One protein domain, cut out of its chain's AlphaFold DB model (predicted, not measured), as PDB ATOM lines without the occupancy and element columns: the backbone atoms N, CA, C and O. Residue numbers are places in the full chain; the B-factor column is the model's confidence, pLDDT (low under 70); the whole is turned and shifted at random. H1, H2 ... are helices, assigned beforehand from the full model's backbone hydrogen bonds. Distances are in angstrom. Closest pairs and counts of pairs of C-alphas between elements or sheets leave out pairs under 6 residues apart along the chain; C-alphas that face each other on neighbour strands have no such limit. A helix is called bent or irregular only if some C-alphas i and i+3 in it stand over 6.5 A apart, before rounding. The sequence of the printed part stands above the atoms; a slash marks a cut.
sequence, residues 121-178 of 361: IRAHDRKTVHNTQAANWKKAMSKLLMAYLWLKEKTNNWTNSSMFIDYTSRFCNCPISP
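What this domain is: This is residues 121 to 178 of the 361 residues of the protein "CxC1 domain-containing protein" of Puccinia coronata f. sp. avenae (UniProt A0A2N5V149). One long helix, H1, with a mild kink, makes the longest axis, and after its last residue, Lys 154, the backbone turns and folds back beside the last part of H1, giving the outline of a hook. The folded-back stretch holds two very short helices, H2 and H3, and ends in a tail, while residues 121 to 142 of H1 stick out as a free arm. The printed part has 58 residues with three named helices, in the order H1, H2, H3 along the chain, and no named strand; the class is all helix. The whole is extended, with a radius of gyration of the C-alphas of 17.4 A, and flat, spanning 54 by 31 by 13 A.

Where its parts are: Find C-alpha 121 at (32.852, 78.603, 124.830); from there H1, residues 121 to 154, runs 49.3 A to C-alpha 154 at (23.145, 37.724, 150.636). Near residue 141 you will find a kink of 28 degrees in it. Look next at residues 161 to 164 for H2, which is 6.3 A from first to last C-alpha and is neither bent nor irregular, but only just. H3 is residues 168 to 171, 5.4 A long, and ends at C-alpha 171 at (15.995, 46.230, 142.561).

How they stand to each other: Start from H1, which touches no helix. Look at its last residue for H2: the two are close but not clearly touching, and their closest C-alphas, those of Lys 154 and Ser 162, are 7.2 A apart. Then step back along H1 to Ala 147, where H3 is close but not clearly touching; the closest C-alphas of the two, those of Ala 147 and Phe 171, are 7.3 A apart. H2 and H3 are apart, though they follow each other in the chain. Along the backbone of H1, 29 of 30 pairs of O i and N i+4 are within hydrogen-bond range; H2 and H3, with 4 residues each, are too short for such a pair, and in each the one pair of O i and N i+3 is within range.

The domain as a whole: The two C-alphas farthest apart are those of Ile 121 and Ser 161, at 54.6 A, and the first and last printed C-alphas are 46.1 A apart. Set aside residues 121 to 142, which stand free, and you are left with a body of 36 residues spanning 31 by 23 by 9 A. The printed part has no cut. The link from H1 to H2, with 6 residues, is short, and the link from H2 to H3, with 3 residues, is tight. Read the B-factor column for the model's confidence: the mean pLDDT of the printed part is 80.5, and residues 173 to 178 are under 70.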
ATOM      1  N   ILE A 121      34.132  79.316 124.991       73.56
ATOM      2  CA  ILE A 121      32.852  78.603 124.830       73.56
ATOM      3  C   ILE A 121      33.077  77.086 124.869       73.56
ATOM      4  O   ILE A 121      32.454  76.372 125.654       73.56
ATOM      5  N   ARG A 122      34.058  76.584 124.106       73.94
ATOM      6  CA  ARG A 122      34.391  75.149 124.095       73.94
ATOM      7  C   ARG A 122      34.845  74.647 125.470       73.94
ATOM      8  O   ARG A 122      34.545  73.511 125.836       73.94
ATOM      9  N   ALA A 123      35.583  75.458 126.230       82.38
ATOM     10  CA  ALA A 123      36.015  75.105 127.582       82.38
ATOM     11  C   ALA A 123      34.834  75.042 128.568       82.38
ATOM     12  O   ALA A 123      34.762  74.118 129.384       82.38
ATOM     13  N   HIS A 124      33.890  75.980 128.463       87.69
ATOM     14  CA  HIS A 124      32.662  75.987 129.255       87.69
ATOM     15  C   HIS A 124      31.797  74.743 128.993       87.69
ATOM     16  O   HIS A 124      31.371  74.072 129.939       87.69
ATOM     17  N   ASP A 125      31.599  74.373 127.726       78.00
ATOM     18  CA  ASP A 125      30.795  73.203 127.358       78.00
ATOM     19  C   ASP A 125      31.419  71.904 127.874       78.00
ATOM     20  O   ASP A 125      30.736  71.080 128.490       78.00
ATOM     21  N   ARG A 126      32.745  71.756 127.736       83.38
ATOM     22  CA  ARG A 126      33.489  70.619 128.309       83.38
ATOM     23  C   ARG A 126      33.285  70.512 129.819       83.38
ATOM     24  O   ARG A 126      33.040  69.417 130.329       83.38
ATOM     25  N   LYS A 127      33.345  71.638 130.535       89.12
ATOM     26  CA  LYS A 127      33.133  71.682 131.990       89.12
ATOM     27  C   LYS A 127      31.701  71.295 132.364       89.12
ATOM     28  O   LYS A 127      31.501  70.543 133.314       89.12
ATOM     29  N   THR A 128      30.714  71.759 131.604       84.44
ATOM     30  CA  THR A 128      29.295  71.457 131.837       84.44
ATOM     31  C   THR A 128      28.995  69.973 131.638       84.44
ATOM     32  O   THR A 128      28.358  69.349 132.494       84.44
ATOM     33  N   VAL A 129      29.518  69.373 130.564       80.19
ATOM     34  CA  VAL A 129      29.401  67.930 130.304       80.19
ATOM     35  C   VAL A 129      30.057  67.127 131.427       80.19
ATOM     36  O   VAL A 129      29.420  66.232 131.985       80.19
ATOM     37  N   HIS A 130      31.283  67.484 131.819       80.75
ATOM     38  CA  HIS A 130      32.000  66.807 132.900       80.75
ATOM     39  C   HIS A 130      31.237  66.875 134.233       80.75
ATOM     40  O   HIS A 130      31.041  65.860 134.901       80.75
ATOM     41  N   ASN A 131      30.733  68.056 134.601       88.75
ATOM     42  CA  ASN A 131      29.962  68.243 135.831       88.75
ATOM     43  C   ASN A 131      28.651  67.447 135.821       88.75
ATOM     44  O   ASN A 131      28.284  66.839 136.827       88.75
ATOM     45  N   THR A 132      27.963  67.409 134.678       85.25
ATOM     46  CA  THR A 132      26.717  66.648 134.514       85.25
ATOM     47  C   THR A 132      26.969  65.148 134.647       85.25
ATOM     48  O   THR A 132      26.242  64.457 135.365       85.25
ATOM     49  N   GLN A 133      28.031  64.638 134.019       84.38
ATOM     50  CA  GLN A 133      28.439  63.240 134.150       84.38
ATOM     51  C   GLN A 133      28.814  62.895 135.593       84.38
ATOM     52  O   GLN A 133      28.331  61.893 136.112       84.38
ATOM     53  N   ALA A 134      29.583  63.745 136.278       86.31
ATOM     54  CA  ALA A 134      29.950  63.539 137.678       86.31
ATOM     55  C   ALA A 134      28.722  63.524 138.609       86.31
ATOM     56  O   ALA A 134      28.615  62.674 139.497       86.31
ATOM     57  N   ALA A 135      27.754  64.418 138.387       88.25
ATOM     58  CA  ALA A 135      26.508  64.449 139.151       88.25
ATOM     59  C   ALA A 135      25.651  63.193 138.908       88.25
ATOM     60  O   ALA A 135      25.127  62.602 139.858       88.25
ATOM     61  N   ASN A 136      25.536  62.756 137.651       86.62
ATOM     62  CA  ASN A 136      24.830  61.527 137.288       86.62
ATOM     63  C   ASN A 136      25.523  60.289 137.863       86.62
ATOM     64  O   ASN A 136      24.852  59.421 138.423       86.62
ATOM     65  N   TRP A 137      26.855  60.247 137.813       85.19
ATOM     66  CA  TRP A 137      27.662  59.191 138.414       85.19
ATOM     67  C   TRP A 137      27.439  59.116 139.919       85.19
ATOM     68  O   TRP A 137      27.150  58.042 140.431       85.19
ATOM     69  N   LYS A 138      27.458  60.246 140.637       89.44
ATOM     70  CA  LYS A 138      27.186  60.276 142.084       89.44
ATOM     71  C   LYS A 138      25.798  59.716 142.419       89.44
ATOM     72  O   LYS A 138      25.658  58.921 143.349       89.44
ATOM     73  N   LYS A 139      24.773  60.084 141.639       84.88
ATOM     74  CA  LYS A 139      23.403  59.568 141.804       84.88
ATOM     75  C   LYS A 139      23.324  58.064 141.533       84.88
ATOM     76  O   LYS A 139      22.764  57.336 142.351       84.88
ATOM     77  N   ALA A 140      23.889  57.592 140.423       84.44
ATOM     78  CA  ALA A 140      23.873  56.178 140.050       84.44
ATOM     79  C   ALA A 140      24.697  55.321 141.022       84.44
ATOM     80  O   ALA A 140      24.211  54.299 141.503       84.44
ATOM     81  N   MET A 141      25.898  55.778 141.380       88.31
ATOM     82  CA  MET A 141      26.825  55.087 142.272       88.31
ATOM     83  C   MET A 141      26.210  54.839 143.644       88.31
ATOM     84  O   MET A 141      26.353  53.746 144.171       88.31
ATOM     85  N   SER A 142      25.468  55.800 144.206       84.06
ATOM     86  CA  SER A 142      24.792  55.587 145.493       84.06
ATOM     87  C   SER A 142      23.820  54.398 145.455       84.06
ATOM     88  O   SER A 142      23.820  53.568 146.358       84.06
ATOM     89  N   LYS A 143      23.048  54.256 144.371       83.81
ATOM     90  CA  LYS A 143      22.101  53.147 144.191       83.81
ATOM     91  C   LYS A 143      22.816  51.829 143.903       83.81
ATOM     92  O   LYS A 143      22.446  50.801 144.464       83.81
ATOM     93  N   LEU A 144      23.850  51.866 143.062       87.19
ATOM     94  CA  LEU A 144      24.657  50.695 142.714       87.19
ATOM     95  C   LEU A 144      25.430  50.160 143.921       87.19
ATOM     96  O   LEU A 144      25.443  48.954 144.137       87.19
ATOM     97  N   LEU A 145      26.015  51.038 144.735       88.94
ATOM     98  CA  LEU A 145      26.726  50.664 145.954       88.94
ATOM     99  C   LEU A 145      25.781  50.005 146.961       88.94
ATOM    100  O   LEU A 145      26.125  48.974 147.531       88.94
ATOM    101  N   MET A 146      24.576  50.552 147.142       86.69
ATOM    102  CA  MET A 146      23.570  49.940 148.013       86.69
ATOM    103  C   MET A 146      23.141  48.556 147.519       86.69
ATOM    104  O   MET A 146      23.049  47.624 148.318       86.69
ATOM    105  N   ALA A 147      22.924  48.400 146.211       86.50
ATOM    106  CA  ALA A 147      22.617  47.101 145.621       86.50
ATOM    107  C   ALA A 147      23.783  46.113 145.782       86.50
ATOM    108  O   ALA A 147      23.568  44.972 146.179       86.50
ATOM    109  N   TYR A 148      25.018  46.565 145.550       86.31
ATOM    110  CA  TYR A 148      26.233  45.771 145.714       86.31
ATOM    111  C   TYR A 148      26.421  45.288 147.154       86.31
ATOM    112  O   TYR A 148      26.641  44.100 147.363       86.31
ATOM    113  N   LEU A 149      26.316  46.176 148.149       89.81
ATOM    114  CA  LEU A 149      26.485  45.815 149.560       89.81
ATOM    115  C   LEU A 149      25.425  44.808 150.010       89.81
ATOM    116  O   LEU A 149      25.748  43.838 150.691       89.81
ATOM    117  N   TRP A 150      24.181  45.001 149.573       89.56
ATOM    118  CA  TRP A 150      23.099  44.070 149.863       89.56
ATOM    119  C   TRP A 150      23.327  42.703 149.203       89.56
ATOM    120  O   TRP A 150      23.184  41.670 149.852       89.56
ATOM    121  N   LEU A 151      23.733  42.680 147.928       87.50
ATOM    122  CA  LEU A 151      24.058  41.439 147.221       87.50
ATOM    123  C   LEU A 151      25.234  40.718 147.884       87.50
ATOM    124  O   LEU A 151      25.157  39.515 148.099       87.50
ATOM    125  N   LYS A 152      26.280  41.454 148.268       87.44
ATOM    126  CA  LYS A 152      27.461  40.938 148.968       87.44
ATOM    127  C   LYS A 152      27.096  40.242 150.281       87.44
ATOM    128  O   LYS A 152      27.644  39.182 150.576       87.44
ATOM    129  N   GLU A 153      26.163  40.818 151.040       88.62
ATOM    130  CA  GLU A 153      25.625  40.222 152.266       88.62
ATOM    131  C   GLU A 153      24.865  38.917 151.967       88.62
ATOM    132  O   GLU A 153      25.110  37.900 152.608       88.62
ATOM    133  N   LYS A 154      23.975  38.904 150.963       84.25
ATOM    134  CA  LYS A 154      23.145  37.724 150.636       84.25
ATOM    135  C   LYS A 154      23.901  36.582 149.962       84.25
ATOM    136  O   LYS A 154      23.508  35.420 150.096       84.25
ATOM    137  N   THR A 155      24.976  36.886 149.246       84.19
ATOM    138  CA  THR A 155      25.806  35.879 148.573       84.19
ATOM    139  C   THR A 155      27.010  35.432 149.403       84.19
ATOM    140  O   THR A 155      27.771  34.590 148.925       84.19
ATOM    141  N   ASN A 156      27.195  35.962 150.624       82.56
ATOM    142  CA  ASN A 156      28.406  35.775 151.433       82.56
ATOM    143  C   ASN A 156      29.671  36.016 150.597       82.56
ATOM    144  O   ASN A 156      30.483  35.114 150.401       82.56
ATOM    145  N   ASN A 157      29.824  37.221 150.043       84.56
ATOM    146  CA  ASN A 157      30.916  37.539 149.114       84.56
ATOM    147  C   ASN A 157      30.982  36.587 147.903       84.56
ATOM    148  O   ASN A 157      32.074  36.204 147.491       84.56
ATOM    149  N   TRP A 158      29.838  36.214 147.323       79.56
ATOM    150  CA  TRP A 158      29.758  35.314 146.159       79.56
ATOM    151  C   TRP A 158      30.371  33.922 146.380       79.56
ATOM    152  O   TRP A 158      30.737  33.251 145.423       79.56
ATOM    153  N   THR A 159      30.470  33.471 147.631       81.12
ATOM    154  CA  THR A 159      31.018  32.142 147.962       81.12
ATOM    155  C   THR A 159      29.942  31.065 148.109       81.12
ATOM    156  O   THR A 159      30.265  29.881 148.164       81.12
ATOM    157  N   ASN A 160      28.664  31.453 148.156       78.38
ATOM    158  CA  ASN A 160      27.536  30.541 148.336       78.38
ATOM    159  C   ASN A 160      26.759  30.300 147.025       78.38
ATOM    160  O   ASN A 160      26.736  31.143 146.129       78.38
ATOM    161  N   SER A 161      26.028  29.183 146.948       77.44
ATOM    162  CA  SER A 161      25.138  28.826 145.830       77.44
ATOM    163  C   SER A 161      24.030  29.858 145.569       77.44
ATOM    164  O   SER A 161      23.491  29.927 144.465       77.44
ATOM    165  N   SER A 162      23.745  30.726 146.547       74.44
ATOM    166  CA  SER A 162      22.820  31.858 146.432       74.44
ATOM    167  C   SER A 162      23.270  32.946 145.447       74.44
ATOM    168  O   SER A 162      22.490  33.859 145.179       74.44
ATOM    169  N   MET A 163      24.482  32.853 144.883       72.81
ATOM    170  CA  MET A 163      24.954  33.737 143.809       72.81
ATOM    171  C   MET A 163      24.189  33.583 142.490       72.81
ATOM    172  O   MET A 163      24.167  34.519 141.696       72.81
ATOM    173  N   PHE A 164      23.558  32.428 142.259       75.25
ATOM    174  CA  PHE A 164      22.791  32.158 141.039       75.25
ATOM    175  C   PHE A 164      21.306  32.516 141.159       75.25
ATOM    176  O   PHE A 164      20.548  32.333 140.209       75.25
ATOM    177  N   ILE A 165      20.873  32.997 142.327       78.50
ATOM    178  CA  ILE A 165      19.486  33.398 142.553       78.50
ATOM    179  C   ILE A 165      19.261  34.774 141.924       78.50
ATOM    180  O   ILE A 165      20.035  35.708 142.139       78.50
ATOM    181  N   ASP A 166      18.173  34.902 141.170       77.94
ATOM    182  CA  ASP A 166      17.769  36.172 140.585       77.94
ATOM    183  C   ASP A 166      17.151  37.104 141.646       77.94
ATOM    184  O   ASP A 166      16.024  36.909 142.102       77.94
ATOM    185  N   TYR A 167      17.894  38.147 142.027       79.81
ATOM    186  CA  TYR A 167      17.424  39.211 142.924       79.81
ATOM    187  C   TYR A 167      16.897  40.442 142.174       79.81
ATOM    188  O   TYR A 167      16.632  41.475 142.794       79.81
ATOM    189  N   THR A 168      16.734  40.364 140.851       75.50
ATOM    190  CA  THR A 168      16.309  41.486 140.000       75.50
ATOM    191  C   THR A 168      14.983  42.092 140.472       75.50
ATOM    192  O   THR A 168      14.845  43.315 140.492       75.50
ATOM    193  N   SER A 169      14.063  41.270 140.987       74.56
ATOM    194  CA  SER A 169      12.777  41.691 141.569       74.56
ATOM    195  C   SER A 169      12.890  42.629 142.781       74.56
ATOM    196  O   SER A 169      11.967  43.392 143.059       74.56
ATOM    197  N   ARG A 170      14.017  42.618 143.508       79.38
ATOM    198  CA  ARG A 170      14.271  43.519 144.647       79.38
ATOM    199  C   ARG A 170      14.702  44.914 144.200       79.38
ATOM    200  O   ARG A 170      14.458  45.886 144.915       79.38
ATOM    201  N   PHE A 171      15.369  45.002 143.053       78.25
ATOM    202  CA  PHE A 171      15.995  46.230 142.561       78.25
ATOM    203  C   PHE A 171      15.230  46.875 141.411       78.25
ATOM    204  O   PHE A 171      15.387  48.072 141.167       78.25
ATOM    205  N   CYS A 172      14.384  46.114 140.721       70.38
ATOM    206  CA  CYS A 172      13.520  46.639 139.684       70.38
ATOM    207  C   CYS A 172      12.173  45.912 139.657       70.38
ATOM    208  O   CYS A 172      12.085  44.692 139.762       70.38
ATOM    209  N   ASN A 173      11.112  46.685 139.432       65.31
ATOM    210  CA  ASN A 173       9.775  46.157 139.156       65.31
ATOM    211  C   ASN A 173       9.627  45.814 137.665       65.31
ATOM    212  O   ASN A 173       8.591  46.078 137.056       65.31
ATOM    213  N   CYS A 174      10.687  45.290 137.048       62.84
ATOM    214  CA  CYS A 174      10.624  44.847 135.668       62.84
ATOM    215  C   CYS A 174       9.828  43.535 135.625       62.84
ATOM    216  O   CYS A 174      10.117  42.626 136.405       62.84
ATOM    217  N   PRO A 175       8.818  43.407 134.751       57.94
ATOM    218  CA  PRO A 175       8.108  42.147 134.604       57.94
ATOM    219  C   PRO A 175       9.096  41.075 134.125       57.94
ATOM    220  O   PRO A 175       9.639  41.177 133.028       57.94
ATOM    221  N   ILE A 176       9.315  40.056 134.963       59.91
ATOM    222  CA  ILE A 176      10.253  38.939 134.736       59.91
ATOM    223  C   ILE A 176       9.877  38.150 133.464       59.91
ATOM    224  O   ILE A 176      10.722  37.529 132.827       59.91
ATOM    225  N   SER A 177       8.614  38.244 133.034       58.44
ATOM    226  CA  SER A 177       8.119  37.734 131.757       58.44
ATOM    227  C   SER A 177       7.607  38.885 130.874       58.44
ATOM    228  O   SER A 177       6.581  39.495 131.217       58.44
ATOM    229  N   PRO A 178       8.246  39.199 129.732       65.19
ATOM    230  CA  PRO A 178       7.690  40.165 128.794       65.19
ATOM    231  C   PRO A 178       6.343  39.652 128.272       65.19
ATOM    232  O   PRO A 178       6.232  38.526 127.797       65.19
TER     233      PRO A 178